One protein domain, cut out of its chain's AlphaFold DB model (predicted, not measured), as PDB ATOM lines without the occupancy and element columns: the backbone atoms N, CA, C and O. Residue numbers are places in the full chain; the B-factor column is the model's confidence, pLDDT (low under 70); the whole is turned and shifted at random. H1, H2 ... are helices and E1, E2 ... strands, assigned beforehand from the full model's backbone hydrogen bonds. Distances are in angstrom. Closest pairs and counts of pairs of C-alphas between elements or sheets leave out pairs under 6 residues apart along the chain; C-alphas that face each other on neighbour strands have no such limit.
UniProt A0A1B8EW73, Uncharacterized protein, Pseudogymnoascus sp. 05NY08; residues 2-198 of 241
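Overview. This is residues 2 to 198 of the 241 residues of an uncharacterized protein of Pseudogymnoascus sp. 05NY08 (UniProt A0A1B8EW73). A twisted sheet of seven strands forms a wall, with helices over one face and no named helix over the other. H2 covers the E1 and E2 end and H5 covers E5, the short H3 and H4 sit between these two helices, and H1 lies side by side with H2. The 197 printed residues hold H1 E1 H2 E2 H3 E3 H4 E4 H5 E5 E6 E7, mixed helices and strands, with under half of the residues, 84, in named elements. The sheet, order E1 E2 E3 E4 E5 E6 E7, is mixed. The whole is compact, with a radius of gyration of the C-alphas of 16.2 A and spans of 47 by 40 by 30 A.

Along the chain. H1, residues 2 to 9, begins at C-alpha 2 (180.500, -30.944, 149.435). E1 is residues 20 to 24, and H2, residues 33 to 49, is 24.5 A long. E2 is 56 to 61, H3 79 to 82, E3 93 to 98, H4 103 to 106 and E4 119 to 123. H5, residues 150 to 162, is 17.8 A long, and E5, residues 170 to 176, is 19.6 A. E6 is 185 to 189; E7, 194 to 197, ends at C-alpha 197 (180.022, -50.243, 177.094).

Arrangement. H1 touches H2, closest C-alphas Ala 9 and Leu 46 at 4.9 A, the same way at a shallow tilt of 2 degrees. E1 to E5 are parallel neighbours in turn: N 21 and O 56 are 3.0 A apart, N 57 and O 93 2.9 A, N 94 and O 119 2.9 A, N 120 and O 170 2.9 A. E1 H2 E2, E2 H3 E3, E3 H4 E4 and E4 H5 E5 are strand-helix-strand units, parallel neighbour strands with a helix between, with right-handed crossovers. E5 E6 E7 form a meander of antiparallel hairpins, with N 173 and O 188 at 3.0 A and N 187 and O 196 at 2.8 A. H2 and H5 are on the same face, making two layers, helices on one face of a sheet; their heights over the sheet are 9.9 A and 9.6 A. H4 touches H5, closest C-alphas Cys 106 and Ala 158 at 5.3 A. Every O i to N i+4 pair is within hydrogen-bond range in H1, H2 and H5; H3 and H4 are too short for one.

Size, cuts and confidence. The two C-alphas farthest apart, of Gln 14 and Lys 179, are 47.3 A apart. The printed part has no cut. The links E2 to H3, H4 to E4 and E4 to H5 are long. Mean pLDDT of the printed part is 81.1; 43 residues are under 70: 26 to 32, 63 to 76, 108 to 112, 127 to 136 and 178 to 184.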
ATOM      1  N   CYS A   2     181.975 -30.985 149.502       74.50
ATOM      2  CA  CYS A   2     180.500 -30.944 149.435       74.50
ATOM      3  C   CYS A   2     179.951 -30.761 148.006       74.50
ATOM      4  O   CYS A   2     179.107 -31.539 147.595       74.50
ATOM      5  N   ASN A   3     180.523 -29.858 147.197       77.94
ATOM      6  CA  ASN A   3     180.129 -29.711 145.782       77.94
ATOM      7  C   ASN A   3     180.357 -30.987 144.947       77.94
ATOM      8  O   ASN A   3     179.600 -31.256 144.021       77.94
ATOM      9  N   LEU A   4     181.392 -31.775 145.273       82.38
ATOM     10  CA  LEU A   4     181.644 -33.057 144.607       82.38
ATOM     11  C   LEU A   4     180.602 -34.097 145.023       82.38
ATOM     12  O   LEU A   4     180.149 -34.849 144.174       82.38
ATOM     13  N   LEU A   5     180.196 -34.117 146.299       81.56
ATOM     14  CA  LEU A   5     179.122 -34.992 146.778       81.56
ATOM     15  C   LEU A   5     177.780 -34.644 146.127       81.56
ATOM     16  O   LEU A   5     177.079 -35.547 145.688       81.56
ATOM     17  N   THR A   6     177.453 -33.356 145.999       83.25
ATOM     18  CA  THR A   6     176.247 -32.897 145.293       83.25
ATOM     19  C   THR A   6     176.271 -33.295 143.817       83.25
ATOM     20  O   THR A   6     175.301 -33.854 143.326       83.25
ATOM     21  N   SER A   7     177.388 -33.090 143.110       86.94
ATOM     22  CA  SER A   7     177.511 -33.508 141.703       86.94
ATOM     23  C   SER A   7     177.489 -35.035 141.538       86.94
ATOM     24  O   SER A   7     176.899 -35.565 140.598       86.94
ATOM     25  N   PHE A   8     178.092 -35.768 142.473       88.38
ATOM     26  CA  PHE A   8     178.011 -37.223 142.503       88.38
ATOM     27  C   PHE A   8     176.571 -37.706 142.726       88.38
ATOM     28  O   PHE A   8     176.164 -38.685 142.103       88.38
ATOM     29  N   ALA A   9     175.786 -37.002 143.551       88.38
ATOM     30  CA  ALA A   9     174.400 -37.361 143.830       88.38
ATOM     31  C   ALA A   9     173.557 -37.469 142.551       88.38
ATOM     32  O   ALA A   9     172.777 -38.402 142.421       88.38
ATOM     33  N   GLU A  10     173.783 -36.605 141.559       90.38
ATOM     34  CA  GLU A  10     173.069 -36.626 140.270       90.38
ATOM     35  C   GLU A  10     173.266 -37.932 139.474       90.38
ATOM     36  O   GLU A  10     172.455 -38.270 138.610       90.38
ATOM     37  N   HIS A  11     174.315 -38.699 139.777       91.75
ATOM     38  CA  HIS A  11     174.617 -39.974 139.126       91.75
ATOM     39  C   HIS A  11     174.033 -41.181 139.878       91.75
ATOM     40  O   HIS A  11     173.894 -42.255 139.291       91.75
ATOM     41  N   LEU A  12     173.647 -41.024 141.150       90.94
ATOM     42  CA  LEU A  12     173.070 -42.097 141.970       90.94
ATOM     43  C   LEU A  12     171.807 -42.741 141.373       90.94
ATOM     44  O   LEU A  12     171.708 -43.968 141.445       90.94
ATOM     45  N   PRO A  13     170.879 -42.006 140.720       90.31
ATOM     46  CA  PRO A  13     169.699 -42.620 140.114       90.31
ATOM     47  C   PRO A  13     170.032 -43.629 139.007       90.31
ATOM     48  O   PRO A  13     169.227 -44.507 138.712       90.31
ATOM     49  N   GLN A  14     171.217 -43.517 138.397       90.88
ATOM     50  CA  GLN A  14     171.686 -44.427 137.348       90.88
ATOM     51  C   GLN A  14     172.247 -45.735 137.930       90.88
ATOM     52  O   GLN A  14     172.378 -46.728 137.217       90.88
ATOM     53  N   MET A  15     172.552 -45.768 139.231       92.44
ATOM     54  CA  MET A  15     173.097 -46.930 139.934       92.44
ATOM     55  C   MET A  15     171.970 -47.830 140.458       92.44
ATOM     56  O   MET A  15     171.824 -48.023 141.662       92.44
ATOM     57  N   ALA A  16     171.152 -48.383 139.559       87.81
ATOM     58  CA  ALA A  16     169.950 -49.147 139.922       87.81
ATOM     59  C   ALA A  16     170.220 -50.336 140.872       87.81
ATOM     60  O   ALA A  16     169.364 -50.686 141.688       87.81
ATOM     61  N   ASP A  17     171.420 -50.914 140.809       91.25
ATOM     62  CA  ASP A  17     171.838 -52.047 141.642       91.25
ATOM     63  C   ASP A  17     172.485 -51.641 142.976       91.25
ATOM     64  O   ASP A  17     172.863 -52.511 143.764       91.25
ATOM     65  N   LEU A  18     172.613 -50.343 143.275       93.62
ATOM     66  CA  LEU A  18     173.182 -49.871 144.536       93.62
ATOM     67  C   LEU A  18     172.278 -50.272 145.714       93.62
ATOM     68  O   LEU A  18     171.170 -49.768 145.879       93.62
ATOM     69  N   ARG A  19     172.779 -51.179 146.559       94.88
ATOM     70  CA  ARG A  19     172.075 -51.664 147.762       94.88
ATOM     71  C   ARG A  19     172.556 -51.031 149.055       94.88
ATOM     72  O   ARG A  19     171.762 -50.875 149.980       94.88
ATOM     73  N   SER A  20     173.824 -50.647 149.103       95.25
ATOM     74  CA  SER A  20     174.460 -50.138 150.311       95.25
ATOM     75  C   SER A  20     175.252 -48.888 149.984       95.25
ATOM     76  O   SER A  20     175.993 -48.863 149.001       95.25
ATOM     77  N   PHE A  21     175.115 -47.866 150.818       95.00
ATOM     78  CA  PHE A  21     175.872 -46.635 150.678       95.00
ATOM     79  C   PHE A  21     176.363 -46.150 152.037       95.00
ATOM     80  O   PHE A  21     175.599 -46.066 152.997       95.00
ATOM     81  N   ARG A  22     177.650 -45.806 152.104       93.00
ATOM     82  CA  ARG A  22     178.280 -45.232 153.291       93.00
ATOM     83  C   ARG A  22     178.929 -43.916 152.914       93.00
ATOM     84  O   ARG A  22     179.806 -43.881 152.054       93.00
ATOM     85  N   VAL A  23     178.527 -42.846 153.589       89.88
ATOM     86  CA  VAL A  23     179.209 -41.555 153.522       89.88
ATOM     87  C   VAL A  23     179.903 -41.300 154.846       89.88
ATOM     88  O   VAL A  23     179.262 -41.281 155.891       89.88
ATOM     89  N   LYS A  24     181.220 -41.098 154.788       87.25
ATOM     90  CA  LYS A  24     182.014 -40.634 155.921       87.25
ATOM     91  C   LYS A  24     182.616 -39.278 155.590       87.25
ATOM     92  O   LYS A  24     183.377 -39.149 154.631       87.25
ATOM     93  N   VAL A  25     182.269 -38.266 156.376       77.75
ATOM     94  CA  VAL A  25     182.840 -36.923 156.283       77.75
ATOM     95  C   VAL A  25     183.694 -36.697 157.531       77.75
ATOM     96  O   VAL A  25     183.131 -36.510 158.605       77.75
ATOM     97  N   PRO A  26     185.032 -36.701 157.415       69.00
ATOM     98  CA  PRO A  26     185.906 -36.556 158.573       69.00
ATOM     99  C   PRO A  26     185.767 -35.176 159.231       69.00
ATOM    100  O   PRO A  26     185.420 -34.176 158.580       69.00
ATOM    101  N   ILE A  27     186.083 -35.112 160.525       64.50
ATOM    102  CA  ILE A  27     186.168 -33.853 161.268       64.50
ATOM    103  C   ILE A  27     187.363 -33.054 160.721       64.50
ATOM    104  O   ILE A  27     188.496 -33.523 160.716       64.50
ATOM    105  N   GLY A  28     187.109 -31.842 160.221       58.72
ATOM    106  CA  GLY A  28     188.169 -30.891 159.875       58.72
ATOM    107  C   GLY A  28     188.542 -30.029 161.084       58.72
ATOM    108  O   GLY A  28     187.709 -29.816 161.960       58.72
ATOM    109  N   SER A  29     189.763 -29.482 161.110       53.91
ATOM    110  CA  SER A  29     190.296 -28.677 162.229       53.91
ATOM    111  C   SER A  29     189.572 -27.350 162.492       53.91
ATOM    112  O   SER A  29     189.812 -26.715 163.515       53.91
ATOM    113  N   LEU A  30     188.693 -26.909 161.588       53.34
ATOM    114  CA  LEU A  30     187.935 -25.668 161.713       53.34
ATOM    115  C   LEU A  30     186.461 -25.948 161.438       53.34
ATOM    116  O   LEU A  30     186.032 -26.046 160.289       53.34
ATOM    117  N   THR A  31     185.672 -26.067 162.500       61.03
ATOM    118  CA  THR A  31     184.214 -26.059 162.408       61.03
ATOM    119  C   THR A  31     183.731 -24.635 162.173       61.03
ATOM    120  O   THR A  31     183.963 -23.747 162.990       61.03
ATOM    121  N   SER A  32     183.051 -24.412 161.051       67.19
ATOM    122  CA  SER A  32     182.335 -23.166 160.775       67.19
ATOM    123  C   SER A  32     180.905 -23.500 160.388       67.19
ATOM    124  O   SER A  32     180.667 -24.511 159.728       67.19
ATOM    125  N   GLU A  33     179.963 -22.628 160.738       72.81
ATOM    126  CA  GLU A  33     178.546 -22.810 160.400       72.81
ATOM    127  C   GLU A  33     178.327 -23.020 158.897       72.81
ATOM    128  O   GLU A  33     177.487 -23.809 158.472       72.81
ATOM    129  N   ARG A  34     179.162 -22.372 158.079       75.38
ATOM    130  CA  ARG A  34     179.163 -22.532 156.625       75.38
ATOM    131  C   ARG A  34     179.510 -23.956 156.184       75.38
ATOM    132  O   ARG A  34     178.931 -24.443 155.217       75.38
ATOM    133  N   LEU A  35     180.463 -24.617 156.841       75.94
ATOM    134  CA  LEU A  35     180.830 -25.993 156.499       75.94
ATOM    135  C   LEU A  35     179.721 -26.973 156.873       75.94
ATOM    136  O   LEU A  35     179.429 -27.861 156.076       75.94
ATOM    137  N   ASP A  36     179.079 -26.790 158.024       75.56
ATOM    138  CA  ASP A  36     177.972 -27.652 158.445       75.56
ATOM    139  C   ASP A  36     176.734 -27.459 157.563       75.56
ATOM    140  O   ASP A  36     176.137 -28.444 157.136       75.56
ATOM    141  N   SER A  37     176.438 -26.223 157.146       78.00
ATOM    142  CA  SER A  37     175.423 -25.938 156.122       78.00
ATOM    143  C   SER A  37     175.692 -26.689 154.813       78.00
ATOM    144  O   SER A  37     174.826 -27.408 154.316       78.00
ATOM    145  N   LEU A  38     176.918 -26.602 154.281       79.94
ATOM    146  CA  LEU A  38     177.299 -27.302 153.050       79.94
ATOM    147  C   LEU A  38     177.253 -28.827 153.202       79.94
ATOM    148  O   LEU A  38     176.945 -29.529 152.239       79.94
ATOM    149  N   ARG A  39     177.591 -29.354 154.383       80.00
ATOM    150  CA  ARG A  39     177.498 -30.788 154.694       80.00
ATOM    151  C   ARG A  39     176.042 -31.241 154.722       80.00
ATOM    152  O   ARG A  39     175.724 -32.211 154.043       80.00
ATOM    153  N   CYS A  40     175.163 -30.522 155.418       80.00
ATOM    154  CA  CYS A  40     173.731 -30.815 155.433       80.00
ATOM    155  C   CYS A  40     173.134 -30.791 154.024       80.00
ATOM    156  O   CYS A  40     172.490 -31.760 153.630       80.00
ATOM    157  N   ALA A  41     173.410 -29.747 153.238       81.94
ATOM    158  CA  ALA A  41     172.916 -29.633 151.867       81.94
ATOM    159  C   ALA A  41     173.407 -30.786 150.971       81.94
ATOM    160  O   ALA A  41     172.629 -31.363 150.210       81.94
ATOM    161  N   ALA A  42     174.681 -31.177 151.091       85.12
ATOM    162  CA  ALA A  42     175.220 -32.325 150.367       85.12
ATOM    163  C   ALA A  42     174.549 -33.641 150.792       85.12
ATOM    164  O   ALA A  42     174.181 -34.439 149.934       85.12
ATOM    165  N   THR A  43     174.330 -33.857 152.091       86.38
ATOM    166  CA  THR A  43     173.642 -35.050 152.600       86.38
ATOM    167  C   THR A  43     172.186 -35.109 152.137       86.38
ATOM    168  O   THR A  43     171.737 -36.160 151.691       86.38
ATOM    169  N   VAL A  44     171.454 -33.991 152.163       86.19
ATOM    170  CA  VAL A  44     170.080 -33.931 151.633       86.19
ATOM    171  C   VAL A  44     170.049 -34.194 150.128       86.19
ATOM    172  O   VAL A  44     169.179 -34.925 149.648       86.19
ATOM    173  N   SER A  45     171.017 -33.653 149.383       87.56
ATOM    174  CA  SER A  45     171.166 -33.918 147.952       87.56
ATOM    175  C   SER A  45     171.384 -35.410 147.682       87.56
ATOM    176  O   SER A  45     170.677 -35.967 146.846       87.56
ATOM    177  N   LEU A  46     172.268 -36.077 148.433       90.56
ATOM    178  CA  LEU A  46     172.473 -37.527 148.336       90.56
ATOM    179  C   LEU A  46     171.179 -38.299 148.620       90.56
ATOM    180  O   LEU A  46     170.775 -39.126 147.807       90.56
ATOM    181  N   ILE A  47     170.499 -37.988 149.728       89.38
ATOM    182  CA  ILE A  47     169.265 -38.674 150.139       89.38
ATOM    183  C   ILE A  47     168.177 -38.566 149.073       89.38
ATOM    184  O   ILE A  47     167.525 -39.557 148.757       89.38
ATOM    185  N   SER A  48     168.022 -37.380 148.485       88.06
ATOM    186  CA  SER A  48     167.018 -37.119 147.449       88.06
ATOM    187  C   SER A  48     167.288 -37.853 146.131       88.06
ATOM    188  O   SER A  48     166.365 -38.023 145.340       88.06
ATOM    189  N   HIS A  49     168.530 -38.282 145.884       91.75
ATOM    190  CA  HIS A  49     168.933 -38.934 144.635       91.75
ATOM    191  C   HIS A  49     169.277 -40.417 144.787       91.75
ATOM    192  O   HIS A  49     169.574 -41.072 143.784       91.75
ATOM    193  N   PHE A  50     169.251 -40.976 146.000       93.62
ATOM    194  CA  PHE A  50     169.495 -42.403 146.160       93.62
ATOM    195  C   PHE A  50     168.481 -43.223 145.355       93.62
ATOM    196  O   PHE A  50     167.288 -42.901 145.319       93.62
ATOM    197  N   PRO A  51     168.932 -44.316 144.720       92.69
ATOM    198  CA  PRO A  51     168.022 -45.203 144.033       92.69
ATOM    199  C   PRO A  51     167.079 -45.843 145.052       92.69
ATOM    200  O   PRO A  51     167.464 -46.213 146.162       92.69
ATOM    201  N   ARG A  52     165.823 -46.041 144.646       91.56
ATOM    202  CA  ARG A  52     164.774 -46.620 145.503       91.56
ATOM    203  C   ARG A  52     165.081 -48.052 145.963       91.56
ATOM    204  O   ARG A  52     164.379 -48.574 146.825       91.56
ATOM    205  N   THR A  53     166.094 -48.690 145.375       92.88
ATOM    206  CA  THR A  53     166.603 -50.032 145.684       92.88
ATOM    207  C   THR A  53     167.585 -50.072 146.855       92.88
ATOM    208  O   THR A  53     167.915 -51.182 147.288       92.88
ATOM    209  N   LEU A  54     168.023 -48.914 147.370       95.38
ATOM    210  CA  LEU A  54     168.935 -48.809 148.506       95.38
ATOM    211  C   LEU A  54     168.309 -49.436 149.761       95.38
ATOM    212  O   LEU A  54     167.222 -49.050 150.187       95.38
ATOM    213  N   THR A  55     169.012 -50.399 150.354       95.81
ATOM    214  CA  THR A  55     168.576 -51.135 151.547       95.81
ATOM    215  C   THR A  55     169.388 -50.797 152.791       95.81
ATOM    216  O   THR A  55     168.896 -51.004 153.896       95.81
ATOM    217  N   SER A  56     170.613 -50.294 152.639       96.31
ATOM    218  CA  SER A  56     171.498 -49.947 153.753       96.31
ATOM    219  C   SER A  56     172.128 -48.572 153.545       96.31
ATOM    220  O   SER A  56     172.694 -48.297 152.484       96.31
ATOM    221  N   LEU A  57     172.019 -47.711 154.554       95.62
ATOM    222  CA  LEU A  57     172.574 -46.365 154.547       95.62
ATOM    223  C   LEU A  57     173.303 -46.087 155.861       95.62
ATOM    224  O   LEU A  57     172.697 -46.102 156.931       95.62
ATOM    225  N   THR A  58     174.583 -45.745 155.749       95.44
ATOM    226  CA  THR A  58     175.377 -45.216 156.858       95.44
ATOM    227  C   THR A  58     175.766 -43.771 156.564       95.44
ATOM    228  O   THR A  58     176.418 -43.485 155.555       95.44
ATOM    229  N   ILE A  59     175.411 -42.862 157.470       92.06
ATOM    230  CA  ILE A  59     175.839 -41.460 157.455       92.06
ATOM    231  C   ILE A  59     176.738 -41.226 158.661       92.06
ATOM    232  O   ILE A  59     176.271 -41.219 159.792       92.06
ATOM    233  N   ASP A  60     178.024 -41.016 158.412       88.56
ATOM    234  CA  ASP A  60     179.024 -40.721 159.430       88.56
ATOM    235  C   ASP A  60     179.588 -39.317 159.193       88.56
ATOM    236  O   ASP A  60     180.557 -39.117 158.459       88.56
ATOM    237  N   THR A  61     178.931 -38.313 159.761       81.69
ATOM    238  CA  THR A  61     179.313 -36.903 159.628       81.69
ATOM    239  C   THR A  61     179.502 -36.266 161.004       81.69
ATOM    240  O   THR A  61     178.731 -35.371 161.382       81.69
ATOM    241  N   PRO A  62     180.501 -36.719 161.781       75.75
ATOM    242  CA  PRO A  62     180.817 -36.088 163.040       75.75
ATOM    243  C   PRO A  62     181.299 -34.649 162.780       75.75
ATOM    244  O   PRO A  62     181.923 -34.319 161.767       75.75
ATOM    245  N   GLY A  63     180.963 -33.754 163.695       66.12
ATOM    246  CA  GLY A  63     181.294 -32.342 163.673       66.12
ATOM    247  C   GLY A  63     181.735 -31.916 165.065       66.12
ATOM    248  O   GLY A  63     181.258 -32.450 166.061       66.12
ATOM    249  N   GLY A  64     182.661 -30.965 165.128       61.88
ATOM    250  CA  GLY A  64     182.995 -30.295 166.382       61.88
ATOM    251  C   GLY A  64     181.906 -29.297 166.808       61.88
ATOM    252  O   GLY A  64     180.897 -29.133 166.116       61.88
ATOM    253  N   PRO A  65     182.104 -28.593 167.932       58.19
ATOM    254  CA  PRO A  65     181.129 -27.650 168.466       58.19
ATOM    255  C   PRO A  65     180.979 -26.431 167.540       58.19
ATOM    256  O   PRO A  65     181.722 -25.458 167.642       58.19
ATOM    257  N   SER A  66     179.998 -26.457 166.640       60.62
ATOM    258  CA  SER A  66     179.573 -25.286 165.873       60.62
ATOM    259  C   SER A  66     178.277 -24.709 166.445       60.62
ATOM    260  O   SER A  66     177.556 -25.365 167.198       60.62
ATOM    261  N   ARG A  67     177.975 -23.446 166.134       64.62
ATOM    262  CA  ARG A  67     176.684 -22.808 166.453       64.62
ATOM    263  C   ARG A  67     175.662 -22.985 165.322       64.62
ATOM    264  O   ARG A  67     174.629 -22.323 165.318       64.62
ATOM    265  N   PHE A  68     175.945 -23.876 164.366       66.44
ATOM    266  CA  PHE A  68     175.090 -24.081 163.208       66.44
ATOM    267  C   PHE A  68     173.736 -24.642 163.631       66.44
ATOM    268  O   PHE A  68     173.642 -25.754 164.153       66.44
ATOM    269  N   LYS A  69     172.690 -23.874 163.340       65.88
ATOM    270  CA  LYS A  69     171.302 -24.300 163.451       65.88
ATOM    271  C   LYS A  69     170.746 -24.483 162.036       65.88
ATOM    272  O   LYS A  69     170.742 -23.507 161.280       65.88
ATOM    273  N   PRO A  70     170.292 -25.689 161.650       61.53
ATOM    274  CA  PRO A  70     169.574 -25.874 160.397       61.53
ATOM    275  C   PRO A  70     168.349 -24.950 160.387       61.53
ATOM    276  O   PRO A  70     167.508 -25.021 161.278       61.53
ATOM    277  N   GLN A  71     168.255 -24.036 159.420       59.66
ATOM    278  CA  GLN A  71     167.066 -23.192 159.287       59.66
ATOM    279  C   GLN A  71     165.944 -24.009 158.640       59.66
ATOM    280  O   GLN A  71     166.122 -24.509 157.534       59.66
ATOM    281  N   MET A  72     164.783 -24.115 159.300       49.34
ATOM    282  CA  MET A  72     163.649 -24.935 158.834       49.34
ATOM    283  C   MET A  72     163.071 -24.511 157.475       49.34
ATOM    284  O   MET A  72     162.421 -25.312 156.809       49.34
ATOM    285  N   ALA A  73     163.280 -23.254 157.069       49.84
ATOM    286  CA  ALA A  73     162.817 -22.735 155.782       49.84
ATOM    287  C   ALA A  73     163.670 -23.225 154.597       49.84
ATOM    288  O   ALA A  73     163.236 -23.133 153.450       49.84
ATOM    289  N   GLU A  74     164.859 -23.764 154.867       47.56
ATOM    290  CA  GLU A  74     165.746 -24.330 153.862       47.56
ATOM    291  C   GLU A  74     165.853 -25.843 154.058       47.56
ATOM    292  O   GLU A  74     165.873 -26.363 155.171       47.56
ATOM    293  N   SER A  75     165.915 -26.556 152.943       51.75
ATOM    294  CA  SER A  75     165.950 -28.007 152.747       51.75
ATOM    295  C   SER A  75     167.163 -28.724 153.371       51.75
ATOM    296  O   SER A  75     167.807 -29.528 152.710       51.75
ATOM    297  N   ASN A  76     167.515 -28.431 154.622       59.25
ATOM    298  CA  ASN A  76     168.763 -28.844 155.271       59.25
ATOM    299  C   ASN A  76     168.546 -29.822 156.444       59.25
ATOM    300  O   ASN A  76     169.511 -30.225 157.094       59.25
ATOM    301  N   HIS A  77     167.299 -30.231 156.715       73.50
ATOM    302  CA  HIS A  77     166.987 -31.270 157.701       73.50
ATOM    303  C   HIS A  77     167.151 -32.665 157.094       73.50
ATOM    304  O   HIS A  77     166.333 -33.122 156.300       73.50
ATOM    305  N   VAL A  78     168.199 -33.363 157.522       81.12
ATOM    306  CA  VAL A  78     168.510 -34.722 157.064       81.12
ATOM    307  C   VAL A  78     167.563 -35.759 157.680       81.12
ATOM    308  O   VAL A  78     167.029 -36.603 156.966       81.12
ATOM    309  N   CYS A  79     167.314 -35.684 158.991       85.06
ATOM    310  CA  CYS A  79     166.627 -36.750 159.728       85.06
ATOM    311  C   CYS A  79     165.209 -37.090 159.231       85.06
ATOM    312  O   CYS A  79     164.941 -38.277 159.045       85.06
ATOM    313  N   PRO A  80     164.313 -36.118 158.950       80.81
ATOM    314  CA  PRO A  80     162.958 -36.426 158.479       80.81
ATOM    315  C   PRO A  80     162.928 -37.152 157.127       80.81
ATOM    316  O   PRO A  80     161.954 -37.826 156.805       80.81
ATOM    317  N   LEU A  81     163.986 -37.018 156.322       85.44
ATOM    318  CA  LEU A  81     164.068 -37.649 155.005       85.44
ATOM    319  C   LEU A  81     164.479 -39.124 155.095       85.44
ATOM    320  O   LEU A  81     164.078 -39.922 154.251       85.44
ATOM    321  N   LEU A  82     165.257 -39.497 156.115       88.50
ATOM    322  CA  LEU A  82     165.866 -40.827 156.228       88.50
ATOM    323  C   LEU A  82     164.850 -41.941 156.473       88.50
ATOM    324  O   LEU A  82     165.013 -43.047 155.964       88.50
ATOM    325  N   LEU A  83     163.794 -41.649 157.231       85.62
ATOM    326  CA  LEU A  83     162.735 -42.613 157.541       85.62
ATOM    327  C   LEU A  83     161.493 -42.448 156.662       85.62
ATOM    328  O   LEU A  83     160.490 -43.123 156.883       85.62
ATOM    329  N   ASN A  84     161.549 -41.585 155.646       86.62
ATOM    330  CA  ASN A  84     160.434 -41.402 154.733       86.62
ATOM    331  C   ASN A  84     160.427 -42.508 153.663       86.62
ATOM    332  O   ASN A  84     161.298 -42.556 152.787       86.62
ATOM    333  N   LYS A  85     159.404 -43.370 153.698       85.31
ATOM    334  CA  LYS A  85     159.202 -44.463 152.730       85.31
ATOM    335  C   LYS A  85     158.992 -44.003 151.293       85.31
ATOM    336  O   LYS A  85     159.177 -44.786 150.369       85.31
ATOM    337  N   GLU A  86     158.608 -42.754 151.065       87.69
ATOM    338  CA  GLU A  86     158.474 -42.222 149.709       87.69
ATOM    339  C   GLU A  86     159.848 -41.979 149.073       87.69
ATOM    340  O   GLU A  86     160.012 -42.231 147.873       87.69
ATOM    341  N   ILE A  87     160.828 -41.585 149.896       87.81
ATOM    342  CA  ILE A  87     162.204 -41.262 149.499       87.81
ATOM    343  C   ILE A  87     163.053 -42.534 149.425       87.81
ATOM    344  O   ILE A  87     163.605 -42.842 148.370       87.81
ATOM    345  N   LEU A  88     163.113 -43.318 150.507       90.62
ATOM    346  CA  LEU A  88     163.965 -44.512 150.611       90.62
ATOM    347  C   LEU A  88     163.137 -45.792 150.837       90.62
ATOM    348  O   LEU A  88     163.318 -46.460 151.849       90.62
ATOM    349  N   PRO A  89     162.213 -46.180 149.938       91.19
ATOM    350  CA  PRO A  89     161.191 -47.209 150.199       91.19
ATOM    351  C   PRO A  89     161.719 -48.601 150.563       91.19
ATOM    352  O   PRO A  89     160.972 -49.403 151.120       91.19
ATOM    353  N   SER A  90     162.963 -48.916 150.197       93.69
ATOM    354  CA  SER A  90     163.572 -50.227 150.448       93.69
ATOM    355  C   SER A  90     164.516 -50.231 151.649       93.69
ATOM    356  O   SER A  90     165.168 -51.248 151.885       93.69
ATOM    357  N   LEU A  91     164.632 -49.124 152.389       94.38
ATOM    358  CA  LEU A  91     165.603 -48.993 153.470       94.38
ATOM    359  C   LEU A  91     165.297 -49.976 154.607       94.38
ATOM    360  O   LEU A  91     164.209 -49.978 155.180       94.38
ATOM    361  N   ARG A  92     166.291 -50.800 154.940       94.94
ATOM    362  CA  ARG A  92     166.241 -51.797 156.017       94.94
ATOM    363  C   ARG A  92     167.228 -51.491 157.126       94.94
ATOM    364  O   ARG A  92     166.934 -51.787 158.276       94.94
ATOM    365  N   HIS A  93     168.365 -50.888 156.798       96.12
ATOM    366  CA  HIS A  93     169.408 -50.581 157.766       96.12
ATOM    367  C   HIS A  93     169.774 -49.105 157.666       96.12
ATOM    368  O   HIS A  93     170.160 -48.628 156.597       96.12
ATOM    369  N   LEU A  94     169.637 -48.394 158.780       95.06
ATOM    370  CA  LEU A  94     170.050 -47.008 158.918       95.06
ATOM    371  C   LEU A  94     171.002 -46.886 160.104       95.06
ATOM    372  O   LEU A  94     170.619 -47.167 161.237       95.06
ATOM    373  N   ALA A  95     172.213 -46.412 159.842       95.12
ATOM    374  CA  ALA A  95     173.142 -45.965 160.866       95.12
ATOM    375  C   ALA A  95     173.463 -44.486 160.638       95.12
ATOM    376  O   ALA A  95     173.816 -44.079 159.529       95.12
ATOM    377  N   ILE A  96     173.324 -43.658 161.669       92.81
ATOM    378  CA  ILE A  96     173.593 -42.226 161.573       92.81
ATOM    379  C   ILE A  96     174.389 -41.721 162.768       92.81
ATOM    380  O   ILE A  96     174.004 -41.914 163.917       92.81
ATOM    381  N   ARG A  97     175.462 -40.996 162.463       89.62
ATOM    382  CA  ARG A  97     176.213 -40.143 163.376       89.62
ATOM    383  C   ARG A  97     176.316 -38.756 162.764       89.62
ATOM    384  O   ARG A  97     176.911 -38.577 161.703       89.62
ATOM    385  N   SER A  98     175.695 -37.769 163.399       84.44
ATOM    386  CA  SER A  98     175.622 -36.400 162.885       84.44
ATOM    387  C   SER A  98     175.606 -35.398 164.030       84.44
ATOM    388  O   SER A  98     175.013 -35.646 165.072       84.44
ATOM    389  N   HIS A  99     176.210 -34.234 163.793       78.88
ATOM    390  CA  HIS A  99     176.238 -33.106 164.730       78.88
ATOM    391  C   HIS A  99     174.850 -32.634 165.180       78.88
ATOM    392  O   HIS A  99     174.695 -32.190 166.314       78.88
ATOM    393  N   ASN A 100     173.854 -32.751 164.300       81.12
ATOM    394  CA  ASN A 100     172.463 -32.423 164.570       81.12
ATOM    395  C   ASN A 100     171.594 -33.659 164.318       81.12
ATOM    396  O   ASN A 100     171.639 -34.237 163.226       81.12
ATOM    397  N   ILE A 101     170.800 -34.037 165.321       86.62
ATOM    398  CA  ILE A 101     169.872 -35.171 165.302       86.62
ATOM    399  C   ILE A 101     168.483 -34.677 165.690       86.62
ATOM    400  O   ILE A 101     168.330 -33.881 166.614       86.62
ATOM    401  N   CYS A 102     167.461 -35.119 164.963       87.00
ATOM    402  CA  CYS A 102     166.096 -34.692 165.225       87.00
ATOM    403  C   CYS A 102     165.322 -35.828 165.933       87.00
ATOM    404  O   CYS A 102     165.471 -36.990 165.534       87.00
ATOM    405  N   PRO A 103     164.496 -35.525 166.954       87.25
ATOM    406  CA  PRO A 103     163.625 -36.494 167.635       87.25
ATOM    407  C   PRO A 103     162.727 -37.314 166.706       87.25
ATOM    408  O   PRO A 103     162.336 -38.429 167.036       87.25
ATOM    409  N   GLU A 104     162.439 -36.787 165.520       83.19
ATOM    410  CA  GLU A 104     161.622 -37.402 164.481       83.19
ATOM    411  C   GLU A 104     162.201 -38.721 163.947       83.19
ATOM    412  O   GLU A 104     161.447 -39.525 163.406       83.19
ATOM    413  N   LEU A 105     163.496 -39.013 164.163       85.00
ATOM    414  CA  LEU A 105     164.049 -40.361 163.928       85.00
ATOM    415  C   LEU A 105     163.401 -41.438 164.811       85.00
ATOM    416  O   LEU A 105     163.536 -42.629 164.547       85.00
ATOM    417  N   CYS A 106     162.724 -41.024 165.876       82.81
ATOM    418  CA  CYS A 106     161.981 -41.875 166.792       82.81
ATOM    419  C   CYS A 106     160.524 -41.400 166.928       82.81
ATOM    420  O   CYS A 106     159.879 -41.684 167.934       82.81
ATOM    421  N   ALA A 107     159.994 -40.653 165.951       73.88
ATOM    422  CA  ALA A 107     158.577 -40.303 165.944       73.88
ATOM    423  C   ALA A 107     157.727 -41.527 165.583       73.88
ATOM    424  O   ALA A 107     158.098 -42.336 164.737       73.88
ATOM    425  N   VAL A 108     156.584 -41.638 166.253       59.03
ATOM    426  CA  VAL A 108     155.785 -42.864 166.354       59.03
ATOM    427  C   VAL A 108     154.538 -42.851 165.459       59.03
ATOM    428  O   VAL A 108     154.076 -43.899 165.013       59.03
ATOM    429  N   ASP A 109     154.034 -41.662 165.128       60.47
ATOM    430  CA  ASP A 109     152.693 -41.480 164.555       60.47
ATOM    431  C   ASP A 109     152.694 -41.016 163.091       60.47
ATOM    432  O   ASP A 109     151.739 -40.397 162.616       60.47
ATOM    433  N   ASP A 110     153.760 -41.302 162.341       66.06
ATOM    434  CA  ASP A 110     153.838 -40.918 160.933       66.06
ATOM    435  C   ASP A 110     153.569 -42.117 160.013       66.06
ATOM    436  O   ASP A 110     154.362 -43.048 159.888       66.06
ATOM    437  N   SER A 111     152.442 -42.073 159.298       65.31
ATOM    438  CA  SER A 111     152.074 -43.068 158.276       65.31
ATOM    439  C   SER A 111     153.138 -43.272 157.181       65.31
ATOM    440  O   SER A 111     153.081 -44.257 156.437       65.31
ATOM    441  N   ARG A 112     154.106 -42.357 157.061       67.50
ATOM    442  CA  ARG A 112     155.241 -42.404 156.129       67.50
ATOM    443  C   ARG A 112     156.439 -43.205 156.651       67.50
ATOM    444  O   ARG A 112     157.380 -43.394 155.881       67.50
ATOM    445  N   LEU A 113     156.409 -43.693 157.894       71.44
ATOM    446  CA  LEU A 113     157.501 -44.467 158.492       71.44
ATOM    447  C   LEU A 113     157.787 -45.775 157.740       71.44
ATOM    448  O   LEU A 113     156.901 -46.419 157.168       71.44
ATOM    449  N   GLN A 114     159.060 -46.168 157.771       77.44
ATOM    450  CA  GLN A 114     159.578 -47.391 157.164       77.44
ATOM    451  C   GLN A 114     159.081 -48.644 157.888       77.44
ATOM    452  O   GLN A 114     159.608 -49.025 158.930       77.44
ATOM    453  N   THR A 115     158.131 -49.362 157.293       81.38
ATOM    454  CA  THR A 115     157.656 -50.645 157.846       81.38
ATOM    455  C   THR A 115     158.667 -51.783 157.688       81.38
ATOM    456  O   THR A 115     158.530 -52.815 158.340       81.38
ATOM    457  N   GLN A 116     159.676 -51.612 156.828       89.56
ATOM    458  CA  GLN A 116     160.704 -52.616 156.544       89.56
ATOM    459  C   GLN A 116     162.015 -52.380 157.299       89.56
ATOM    460  O   GLN A 116     162.955 -53.152 157.107       89.56
ATOM    461  N   LEU A 117     162.098 -51.339 158.133       92.75
ATOM    462  CA  LEU A 117     163.314 -51.021 158.875       92.75
ATOM    463  C   LEU A 117     163.628 -52.144 159.872       92.75
ATOM    464  O   LEU A 117     162.822 -52.453 160.746       92.75
ATOM    465  N   GLN A 118     164.796 -52.758 159.712       94.94
ATOM    466  CA  GLN A 118     165.313 -53.851 160.538       94.94
ATOM    467  C   GLN A 118     166.361 -53.360 161.533       94.94
ATOM    468  O   GLN A 118     166.436 -53.876 162.647       94.94
ATOM    469  N   THR A 119     167.136 -52.349 161.145       95.38
ATOM    470  CA  THR A 119     168.208 -51.790 161.963       95.38
ATOM    471  C   THR A 119     168.132 -50.271 161.980       95.38
ATOM    472  O   THR A 119     168.113 -49.641 160.921       95.38
ATOM    473  N   LEU A 120     168.142 -49.693 163.181       94.69
ATOM    474  CA  LEU A 120     168.308 -48.260 163.406       94.69
ATOM    475  C   LEU A 120     169.383 -48.018 164.466       94.69
ATOM    476  O   LEU A 120     169.195 -48.345 165.635       94.69
ATOM    477  N   ILE A 121     170.498 -47.423 164.064       95.25
ATOM    478  CA  ILE A 121     171.597 -47.051 164.953       95.25
ATOM    479  C   ILE A 121     171.745 -45.533 164.904       95.25
ATOM    480  O   ILE A 121     172.008 -44.959 163.847       95.25
ATOM    481  N   VAL A 122     171.578 -44.874 166.047       94.19
ATOM    482  CA  VAL A 122     171.772 -43.430 166.187       94.19
ATOM    483  C   VAL A 122     172.937 -43.203 167.134       94.19
ATOM    484  O   VAL A 122     172.817 -43.419 168.337       94.19
ATOM    485  N   ASN A 123     174.067 -42.761 166.597       91.62
ATOM    486  CA  ASN A 123     175.220 -42.393 167.396       91.62
ATOM    487  C   ASN A 123     175.231 -40.880 167.634       91.62
ATOM    488  O   ASN A 123     175.329 -40.077 166.704       91.62
ATOM    489  N   LEU A 124     175.090 -40.500 168.900       88.81
ATOM    490  CA  LEU A 124     175.144 -39.121 169.367       88.81
ATOM    491  C   LEU A 124     176.569 -38.711 169.750       88.81
ATOM    492  O   LEU A 124     176.771 -37.550 170.089       88.81
ATOM    493  N   SER A 125     177.545 -39.622 169.722       82.44
ATOM    494  CA  SER A 125     178.946 -39.301 169.963       82.44
ATOM    495  C   SER A 125     179.508 -38.439 168.834       82.44
ATOM    496  O   SER A 125     179.286 -38.689 167.649       82.44
ATOM    497  N   MET A 126     180.254 -37.397 169.198       75.94
ATOM    498  CA  MET A 126     180.907 -36.508 168.230       75.94
ATOM    499  C   MET A 126     182.438 -36.614 168.255       75.94
ATOM    500  O   MET A 126     183.117 -35.837 167.586       75.94
ATOM    501  N   ALA A 127     182.994 -37.561 169.016       64.50
ATOM    502  CA  ALA A 127     184.433 -37.756 169.127       64.50
ATOM    503  C   ALA A 127     184.960 -38.739 168.070       64.50
ATOM    504  O   ALA A 127     184.476 -39.860 167.945       64.50
ATOM    505  N   GLU A 128     186.033 -38.349 167.383       54.34
ATOM    506  CA  GLU A 128     187.029 -39.298 166.880       54.34
ATOM    507  C   GLU A 128     188.257 -39.191 167.808       54.34
ATOM    508  O   GLU A 128     189.114 -38.336 167.617       54.34
ATOM    509  N   GLY A 129     188.302 -40.007 168.870       47.94
ATOM    510  CA  GLY A 129     189.530 -40.307 169.625       47.94
ATOM    511  C   GLY A 129     190.232 -39.165 170.386       47.94
ATOM    512  O   GLY A 129     191.405 -38.898 170.132       47.94
ATOM    513  N   GLY A 130     189.594 -38.542 171.388       41.31
ATOM    514  CA  GLY A 130     190.323 -37.652 172.305       41.31
ATOM    515  C   GLY A 130     189.501 -37.025 173.437       41.31
ATOM    516  O   GLY A 130     188.363 -36.605 173.246       41.31
ATOM    517  N   PHE A 131     190.123 -36.916 174.615       42.50
ATOM    518  CA  PHE A 131     189.547 -36.469 175.898       42.50
ATOM    519  C   PHE A 131     189.037 -35.006 175.917       42.50
ATOM    520  O   PHE A 131     188.301 -34.627 176.820       42.50
ATOM    521  N   TYR A 132     189.421 -34.168 174.943       43.72
ATOM    522  CA  TYR A 132     189.245 -32.706 175.016       43.72
ATOM    523  C   TYR A 132     188.042 -32.124 174.247       43.72
ATOM    524  O   TYR A 132     187.842 -30.912 174.282       43.72
ATOM    525  N   ALA A 133     187.226 -32.932 173.562       47.25
ATOM    526  CA  ALA A 133     186.090 -32.414 172.782       47.25
ATOM    527  C   ALA A 133     184.926 -33.407 172.625       47.25
ATOM    528  O   ALA A 133     184.135 -33.296 171.688       47.25
ATOM    529  N   ALA A 134     184.830 -34.392 173.520       54.16
ATOM    530  CA  ALA A 134     183.721 -35.329 173.546       54.16
ATOM    531  C   ALA A 134     182.417 -34.590 173.884       54.16
ATOM    532  O   ALA A 134     182.122 -34.308 175.043       54.16
ATOM    533  N   VAL A 135     181.650 -34.247 172.854       66.56
ATOM    534  CA  VAL A 135     180.313 -33.671 172.984       66.56
ATOM    535  C   VAL A 135     179.298 -34.641 172.407       66.56
ATOM    536  O   VAL A 135     179.604 -35.401 171.489       66.56
ATOM    537  N   ASN A 136     178.088 -34.614 172.956       68.94
ATOM    538  CA  ASN A 136     176.962 -35.249 172.295       68.94
ATOM    539  C   ASN A 136     176.459 -34.349 171.158       68.94
ATOM    540  O   ASN A 136     176.674 -33.132 171.169       68.94
ATOM    541  N   ALA A 137     175.769 -34.949 170.192       79.62
ATOM    542  CA  ALA A 137     175.026 -34.241 169.162       79.62
ATOM    543  C   ALA A 137     174.044 -33.226 169.774       79.62
ATOM    544  O   ALA A 137     173.675 -33.299 170.948       79.62
ATOM    545  N   ARG A 138     173.590 -32.272 168.968       80.88
ATOM    546  CA  ARG A 138     172.534 -31.327 169.343       80.88
ATOM    547  C   ARG A 138     171.235 -31.661 168.632       80.88
ATOM    548  O   ARG A 138     171.212 -32.429 167.670       80.88
ATOM    549  N   TYR A 139     170.143 -31.071 169.105       85.12
ATOM    550  CA  TYR A 139     168.891 -31.148 168.370       85.12
ATOM    551  C   TYR A 139     168.942 -30.281 167.123       85.12
ATOM    552  O   TYR A 139     169.407 -29.144 167.177       85.12
ATOM    553  N   CYS A 140     168.359 -30.773 166.031       80.38
ATOM    554  CA  CYS A 140     168.128 -29.943 164.850       80.38
ATOM    555  C   CYS A 140     167.308 -28.677 165.180       80.38
ATOM    556  O   CYS A 140     167.588 -27.610 164.648       80.38
ATOM    557  N   GLU A 141     166.319 -28.800 166.073       80.12
ATOM    558  CA  GLU A 141     165.473 -27.703 166.572       80.12
ATOM    559  C   GLU A 141     165.845 -27.353 168.024       80.12
ATOM    560  O   GLU A 141     165.041 -27.497 168.942       80.12
ATOM    561  N   GLU A 142     167.089 -26.926 168.258       75.56
ATOM    562  CA  GLU A 142     167.628 -26.692 169.611       75.56
ATOM    563  C   GLU A 142     166.743 -25.785 170.486       75.56
ATOM    564  O   GLU A 142     166.577 -26.050 171.675       75.56
ATOM    565  N   ASP A 143     166.108 -24.764 169.902       81.00
ATOM    566  CA  ASP A 143     165.255 -23.829 170.645       81.00
ATOM    567  C   ASP A 143     163.966 -24.487 171.180       81.00
ATOM    568  O   ASP A 143     163.493 -24.117 172.254       81.00
ATOM    569  N   LYS A 144     163.433 -25.506 170.490       82.69
ATOM    570  CA  LYS A 144     162.243 -26.270 170.913       82.69
ATOM    571  C   LYS A 144     162.534 -27.201 172.088       82.69
ATOM    572  O   LYS A 144     161.643 -27.486 172.882       82.69
ATOM    573  N   TYR A 145     163.780 -27.655 172.207       82.50
ATOM    574  CA  TYR A 145     164.222 -28.625 173.213       82.50
ATOM    575  C   TYR A 145     165.229 -28.024 174.201       82.50
ATOM    576  O   TYR A 145     166.023 -28.740 174.817       82.50
ATOM    577  N   LYS A 146     165.219 -26.695 174.351       82.81
ATOM    578  CA  LYS A 146     166.149 -25.971 175.217       82.81
ATOM    579  C   LYS A 146     166.097 -26.518 176.648       82.81
ATOM    580  O   LYS A 146     165.032 -26.592 177.253       82.81
ATOM    581  N   GLY A 147     167.264 -26.870 177.189       82.06
ATOM    582  CA  GLY A 147     167.402 -27.407 178.550       82.06
ATOM    583  C   GLY A 147     167.105 -28.904 178.690       82.06
ATOM    584  O   GLY A 147     167.253 -29.439 179.782       82.06
ATOM    585  N   ILE A 148     166.733 -29.597 177.609       85.94
ATOM    586  CA  ILE A 148     166.514 -31.047 177.612       85.94
ATOM    587  C   ILE A 148     167.795 -31.736 177.121       85.94
ATOM    588  O   ILE A 148     168.184 -31.532 175.971       85.94
ATOM    589  N   PRO A 149     168.465 -32.580 177.923       85.56
ATOM    590  CA  PRO A 149     169.635 -33.311 177.445       85.56
ATOM    591  C   PRO A 149     169.253 -34.320 176.347       85.56
ATOM    592  O   PRO A 149     168.287 -35.071 176.495       85.56
ATOM    593  N   ILE A 150     170.015 -34.355 175.245       86.75
ATOM    594  CA  ILE A 150     169.646 -35.137 174.049       86.75
ATOM    595  C   ILE A 150     169.575 -36.640 174.297       86.75
ATOM    596  O   ILE A 150     168.606 -37.281 173.902       86.75
ATOM    597  N   TYR A 151     170.571 -37.203 174.979       89.00
ATOM    598  CA  TYR A 151     170.679 -38.645 175.164       89.00
ATOM    599  C   TYR A 151     169.501 -39.238 175.958       89.00
ATOM    600  O   TYR A 151     168.818 -40.104 175.410       89.00
ATOM    601  N   PRO A 152     169.178 -38.774 177.185       89.19
ATOM    602  CA  PRO A 152     168.061 -39.340 177.939       89.19
ATOM    603  C   PRO A 152     166.710 -39.133 177.245       89.19
ATOM    604  O   PRO A 152     165.848 -40.006 177.320       89.19
ATOM    605  N   HIS A 153     166.515 -38.025 176.526       91.50
ATOM    606  CA  HIS A 153     165.279 -37.809 175.779       91.50
ATOM    607  C   HIS A 153     165.166 -38.742 174.566       91.50
ATOM    608  O   HIS A 153     164.150 -39.416 174.413       91.50
ATOM    609  N   MET A 154     166.215 -38.856 173.743       92.19
ATOM    610  CA  MET A 154     166.237 -39.793 172.615       92.19
ATOM    611  C   MET A 154     166.074 -41.243 173.079       92.19
ATOM    612  O   MET A 154     165.381 -42.006 172.415       92.19
ATOM    613  N   LYS A 155     166.628 -41.614 174.243       92.50
ATOM    614  CA  LYS A 155     166.421 -42.921 174.888       92.50
ATOM    615  C   LYS A 155     164.940 -43.219 175.129       92.50
ATOM    616  O   LYS A 155     164.459 -44.281 174.739       92.50
ATOM    617  N   ILE A 156     164.211 -42.267 175.715       92.56
ATOM    618  CA  ILE A 156     162.762 -42.380 175.943       92.56
ATOM    619  C   ILE A 156     162.018 -42.528 174.612       92.56
ATOM    620  O   ILE A 156     161.177 -43.415 174.470       92.56
ATOM    621  N   LEU A 157     162.340 -41.687 173.628       92.25
ATOM    622  CA  LEU A 157     161.679 -41.715 172.324       92.25
ATOM    623  C   LEU A 157     161.931 -43.023 171.580       92.25
ATOM    624  O   LEU A 157     161.000 -43.598 171.027       92.25
ATOM    625  N   ALA A 158     163.164 -43.521 171.589       92.44
ATOM    626  CA  ALA A 158     163.506 -44.758 170.911       92.44
ATOM    627  C   ALA A 158     162.789 -45.962 171.521       92.44
ATOM    628  O   ALA A 158     162.260 -46.791 170.783       92.44
ATOM    629  N   LYS A 159     162.697 -46.019 172.856       92.62
ATOM    630  CA  LYS A 159     161.922 -47.045 173.561       92.62
ATOM    631  C   LYS A 159     160.457 -47.032 173.141       92.62
ATOM    632  O   LYS A 159     159.901 -48.083 172.834       92.62
ATOM    633  N   SER A 160     159.859 -45.846 173.070       89.69
ATOM    634  CA  SER A 160     158.492 -45.688 172.575       89.69
ATOM    635  C   SER A 160     158.369 -46.083 171.105       89.69
ATOM    636  O   SER A 160     157.392 -46.718 170.747       89.69
ATOM    637  N   ALA A 161     159.345 -45.767 170.254       88.38
ATOM    638  CA  ALA A 161     159.271 -46.031 168.818       88.38
ATOM    639  C   ALA A 161     159.523 -47.488 168.424       88.38
ATOM    640  O   ALA A 161     158.957 -47.949 167.434       88.38
ATOM    641  N   ALA A 162     160.320 -48.231 169.194       89.12
ATOM    642  CA  ALA A 162     160.668 -49.616 168.889       89.12
ATOM    643  C   ALA A 162     159.436 -50.507 168.661       89.12
ATOM    644  O   ALA A 162     159.434 -51.330 167.750       89.12
ATOM    645  N   VAL A 163     158.357 -50.300 169.426       86.94
ATOM    646  CA  VAL A 163     157.128 -51.104 169.301       86.94
ATOM    647  C   VAL A 163     156.326 -50.802 168.025       86.94
ATOM    648  O   VAL A 163     155.420 -51.558 167.681       86.94
ATOM    649  N   HIS A 164     156.665 -49.729 167.303       84.06
ATOM    650  CA  HIS A 164     155.985 -49.298 166.077       84.06
ATOM    651  C   HIS A 164     156.729 -49.675 164.794       84.06
ATOM    652  O   HIS A 164     156.172 -49.533 163.705       84.06
ATOM    653  N   PHE A 165     157.952 -50.199 164.897       86.50
ATOM    654  CA  PHE A 165     158.685 -50.745 163.758       86.50
ATOM    655  C   PHE A 165     158.524 -52.273 163.718       86.50
ATOM    656  O   PHE A 165     159.270 -52.987 164.382       86.50
ATOM    657  N   PRO A 166     157.590 -52.824 162.920       87.31
ATOM    658  CA  PRO A 166     157.239 -54.246 162.992       87.31
ATOM    659  C   PRO A 166     158.372 -55.191 162.560       87.31
ATOM    660  O   PRO A 166     158.339 -56.376 162.881       87.31
ATOM    661  N   ALA A 167     159.350 -54.689 161.805       92.44
ATOM    662  CA  ALA A 167     160.485 -55.462 161.312       92.44
ATOM    663  C   ALA A 167     161.780 -55.234 162.110       92.44
ATOM    664  O   ALA A 167     162.789 -55.860 161.772       92.44
ATOM    665  N   ILE A 168     161.775 -54.361 163.129       93.31
ATOM    666  CA  ILE A 168     162.995 -53.975 163.840       93.31
ATOM    667  C   ILE A 168     163.573 -55.168 164.606       93.31
ATOM    668  O   ILE A 168     162.871 -55.894 165.307       93.31
ATOM    669  N   ARG A 169     164.877 -55.375 164.442       93.94
ATOM    670  CA  ARG A 169     165.673 -56.404 165.129       93.94
ATOM    671  C   ARG A 169     166.836 -55.806 165.901       93.94
ATOM    672  O   ARG A 169     167.288 -56.407 166.864       93.94
ATOM    673  N   THR A 170     167.273 -54.618 165.494       94.31
ATOM    674  CA  THR A 170     168.348 -53.880 166.145       94.31
ATOM    675  C   THR A 170     167.942 -52.419 166.227       94.31
ATOM    676  O   THR A 170     167.689 -51.779 165.208       94.31
ATOM    677  N   MET A 171     167.893 -51.871 167.436       94.69
ATOM    678  CA  MET A 171     167.712 -50.439 167.639       94.69
ATOM    679  C   MET A 171     168.655 -49.975 168.744       94.69
ATOM    680  O   MET A 171     168.586 -50.476 169.868       94.69
ATOM    681  N   ARG A 172     169.566 -49.065 168.395       95.12
ATOM    682  CA  ARG A 172     170.685 -48.644 169.241       95.12
ATOM    683  C   ARG A 172     170.793 -47.135 169.306       95.12
ATOM    684  O   ARG A 172     170.674 -46.447 168.293       95.12
ATOM    685  N   LEU A 173     171.080 -46.647 170.503       93.94
ATOM    686  CA  LEU A 173     171.460 -45.269 170.764       93.94
ATOM    687  C   LEU A 173     172.834 -45.267 171.406       93.94
ATOM    688  O   LEU A 173     173.001 -45.837 172.479       93.94
ATOM    689  N   LEU A 174     173.793 -44.611 170.767       91.62
ATOM    690  CA  LEU A 174     175.128 -44.465 171.318       91.62
ATOM    691  C   LEU A 174     175.353 -43.038 171.800       91.62
ATOM    692  O   LEU A 174     174.843 -42.081 171.213       91.62
ATOM    693  N   CYS A 175     176.118 -42.884 172.871       87.31
ATOM    694  CA  CYS A 175     176.608 -41.593 173.334       87.31
ATOM    695  C   CYS A 175     177.993 -41.741 173.956       87.31
ATOM    696  O   CYS A 175     178.432 -42.842 174.282       87.31
ATOM    697  N   ILE A 176     178.692 -40.624 174.137       79.50
ATOM    698  CA  ILE A 176     179.954 -40.648 174.879       79.50
ATOM    699  C   ILE A 176     179.624 -40.759 176.358       79.50
ATOM    700  O   ILE A 176     178.798 -39.992 176.850       79.50
ATOM    701  N   ASN A 177     180.303 -41.655 177.072       70.25
ATOM    702  CA  ASN A 177     180.328 -41.625 178.523       70.25
ATOM    703  C   ASN A 177     181.221 -40.463 178.994       70.25
ATOM    704  O   ASN A 177     182.449 -40.573 178.926       70.25
ATOM    705  N   PRO A 178     180.658 -39.358 179.520       60.16
ATOM    706  CA  PRO A 178     181.474 -38.237 179.974       60.16
ATOM    707  C   PRO A 178     182.240 -38.559 181.269       60.16
ATOM    708  O   PRO A 178     183.060 -37.758 181.704       60.16
ATOM    709  N   LYS A 179     181.957 -39.704 181.910       60.19
ATOM    710  CA  LYS A 179     182.465 -40.078 183.235       60.19
ATOM    711  C   LYS A 179     183.537 -41.176 183.203       60.19
ATOM    712  O   LYS A 179     184.124 -41.451 184.245       60.19
ATOM    713  N   SER A 180     183.824 -41.794 182.052       53.97
ATOM    714  CA  SER A 180     184.893 -42.797 181.922       53.97
ATOM    715  C   SER A 180     186.163 -42.193 181.311       53.97
ATOM    716  O   SER A 180     186.085 -41.618 180.218       53.97
ATOM    717  N   PRO A 181     187.341 -42.362 181.939       46.38
ATOM    718  CA  PRO A 181     188.608 -42.042 181.298       46.38
ATOM    719  C   PRO A 181     188.746 -42.826 179.986       46.38
ATOM    720  O   PRO A 181     188.611 -44.043 179.991       46.38
ATOM    721  N   GLY A 182     188.996 -42.136 178.871       54.53
ATOM    722  CA  GLY A 182     189.136 -42.760 177.549       54.53
ATOM    723  C   GLY A 182     187.928 -42.585 176.623       54.53
ATOM    724  O   GLY A 182     188.014 -42.993 175.473       54.53
ATOM    725  N   SER A 183     186.856 -41.917 177.075       57.59
ATOM    726  CA  SER A 183     185.674 -41.603 176.251       57.59
ATOM    727  C   SER A 183     184.993 -42.842 175.654       57.59
ATOM    728  O   SER A 183     184.619 -42.825 174.482       57.59
ATOM    729  N   LEU A 184     184.830 -43.905 176.452       68.06
ATOM    730  CA  LEU A 184     184.108 -45.105 176.024       68.06
ATOM    731  C   LEU A 184     182.689 -44.731 175.572       68.06
ATOM    732  O   LEU A 184     181.998 -43.941 176.227       68.06
ATOM    733  N   GLU A 185     182.257 -45.281 174.441       80.38
ATOM    734  CA  GLU A 185     180.889 -45.098 173.969       80.38
ATOM    735  C   GLU A 185     179.958 -46.001 174.786       80.38
ATOM    736  O   GLU A 185     180.181 -47.203 174.915       80.38
ATOM    737  N   ILE A 186     178.905 -45.421 175.360       87.69
ATOM    738  CA  ILE A 186     177.791 -46.198 175.903       87.69
ATOM    739  C   ILE A 186     176.859 -46.503 174.745       87.69
ATOM    740  O   ILE A 186     176.444 -45.591 174.030       87.69
ATOM    741  N   CYS A 187     176.491 -47.771 174.598       90.75
ATOM    742  CA  CYS A 187     175.427 -48.212 173.717       90.75
ATOM    743  C   CYS A 187     174.206 -48.610 174.549       90.75
ATOM    744  O   CYS A 187     174.253 -49.543 175.350       90.75
ATOM    745  N   TYR A 188     173.087 -47.928 174.326       93.62
ATOM    746  CA  TYR A 188     171.775 -48.373 174.766       93.62
ATOM    747  C   TYR A 188     171.124 -49.229 173.680       93.62
ATOM    748  O   TYR A 188     170.759 -48.726 172.612       93.62
ATOM    749  N   ASN A 189     170.952 -50.517 173.969       94.44
ATOM    750  CA  ASN A 189     170.172 -51.440 173.159       94.44
ATOM    751  C   ASN A 189     168.704 -51.351 173.575       94.44
ATOM    752  O   ASN A 189     168.306 -51.776 174.658       94.44
ATOM    753  N   VAL A 190     167.881 -50.796 172.690       94.88
ATOM    754  CA  VAL A 190     166.484 -50.464 172.990       94.88
ATOM    755  C   VAL A 190     165.636 -51.723 173.182       94.88
ATOM    756  O   VAL A 190     164.755 -51.743 174.035       94.88
ATOM    757  N   LEU A 191     165.905 -52.779 172.406       93.69
ATOM    758  CA  LEU A 191     165.106 -54.010 172.435       93.69
ATOM    759  C   LEU A 191     165.401 -54.893 173.653       93.69
ATOM    760  O   LEU A 191     164.497 -55.568 174.137       93.69
ATOM    761  N   SER A 192     166.643 -54.884 174.150       92.50
ATOM    762  CA  SER A 192     167.029 -55.563 175.394       92.50
ATOM    763  C   SER A 192     166.854 -54.672 176.632       92.50
ATOM    764  O   SER A 192     166.939 -55.170 177.750       92.50
ATOM    765  N   ASP A 193     166.587 -53.373 176.442       93.06
ATOM    766  CA  ASP A 193     166.524 -52.338 177.485       93.06
ATOM    767  C   ASP A 193     167.811 -52.256 178.330       93.06
ATOM    768  O   ASP A 193     167.769 -51.968 179.528       93.06
ATOM    769  N   ARG A 194     168.972 -52.509 177.709       92.19
ATOM    770  CA  ARG A 194     170.286 -52.537 178.374       92.19
ATOM    771  C   ARG A 194     171.182 -51.396 177.916       92.19
ATOM    772  O   ARG A 194     171.247 -51.084 176.731       92.19
ATOM    773  N   GLU A 195     171.916 -50.813 178.858       92.19
ATOM    774  CA  GLU A 195     173.066 -49.949 178.572       92.19
ATOM    775  C   GLU A 195     174.353 -50.725 178.822       92.19
ATOM    776  O   GLU A 195     174.552 -51.291 179.898       92.19
ATOM    777  N   VAL A 196     175.220 -50.744 177.820       91.19
ATOM    778  CA  VAL A 196     176.496 -51.459 177.835       91.19
ATOM    779  C   VAL A 196     177.608 -50.543 177.337       91.19
ATOM    780  O   VAL A 196     177.351 -49.558 176.639       91.19
ATOM    781  N   LEU A 197     178.846 -50.849 177.703       88.50
ATOM    782  CA  LEU A 197     180.022 -50.243 177.094       88.50
ATOM    783  C   LEU A 197     180.227 -50.872 175.714       88.50
ATOM    784  O   LEU A 197     180.214 -52.097 175.583       88.50
ATOM    785  N   LEU A 198     180.383 -50.039 174.685       87.25
ATOM    786  CA  LEU A 198     180.751 -50.511 173.357       87.25
ATOM    787  C   LEU A 198     182.220 -50.974 173.394       87.25
ATOM    788  O   LEU A 198     183.075 -50.175 173.783       87.25
TER     789      LEU A 198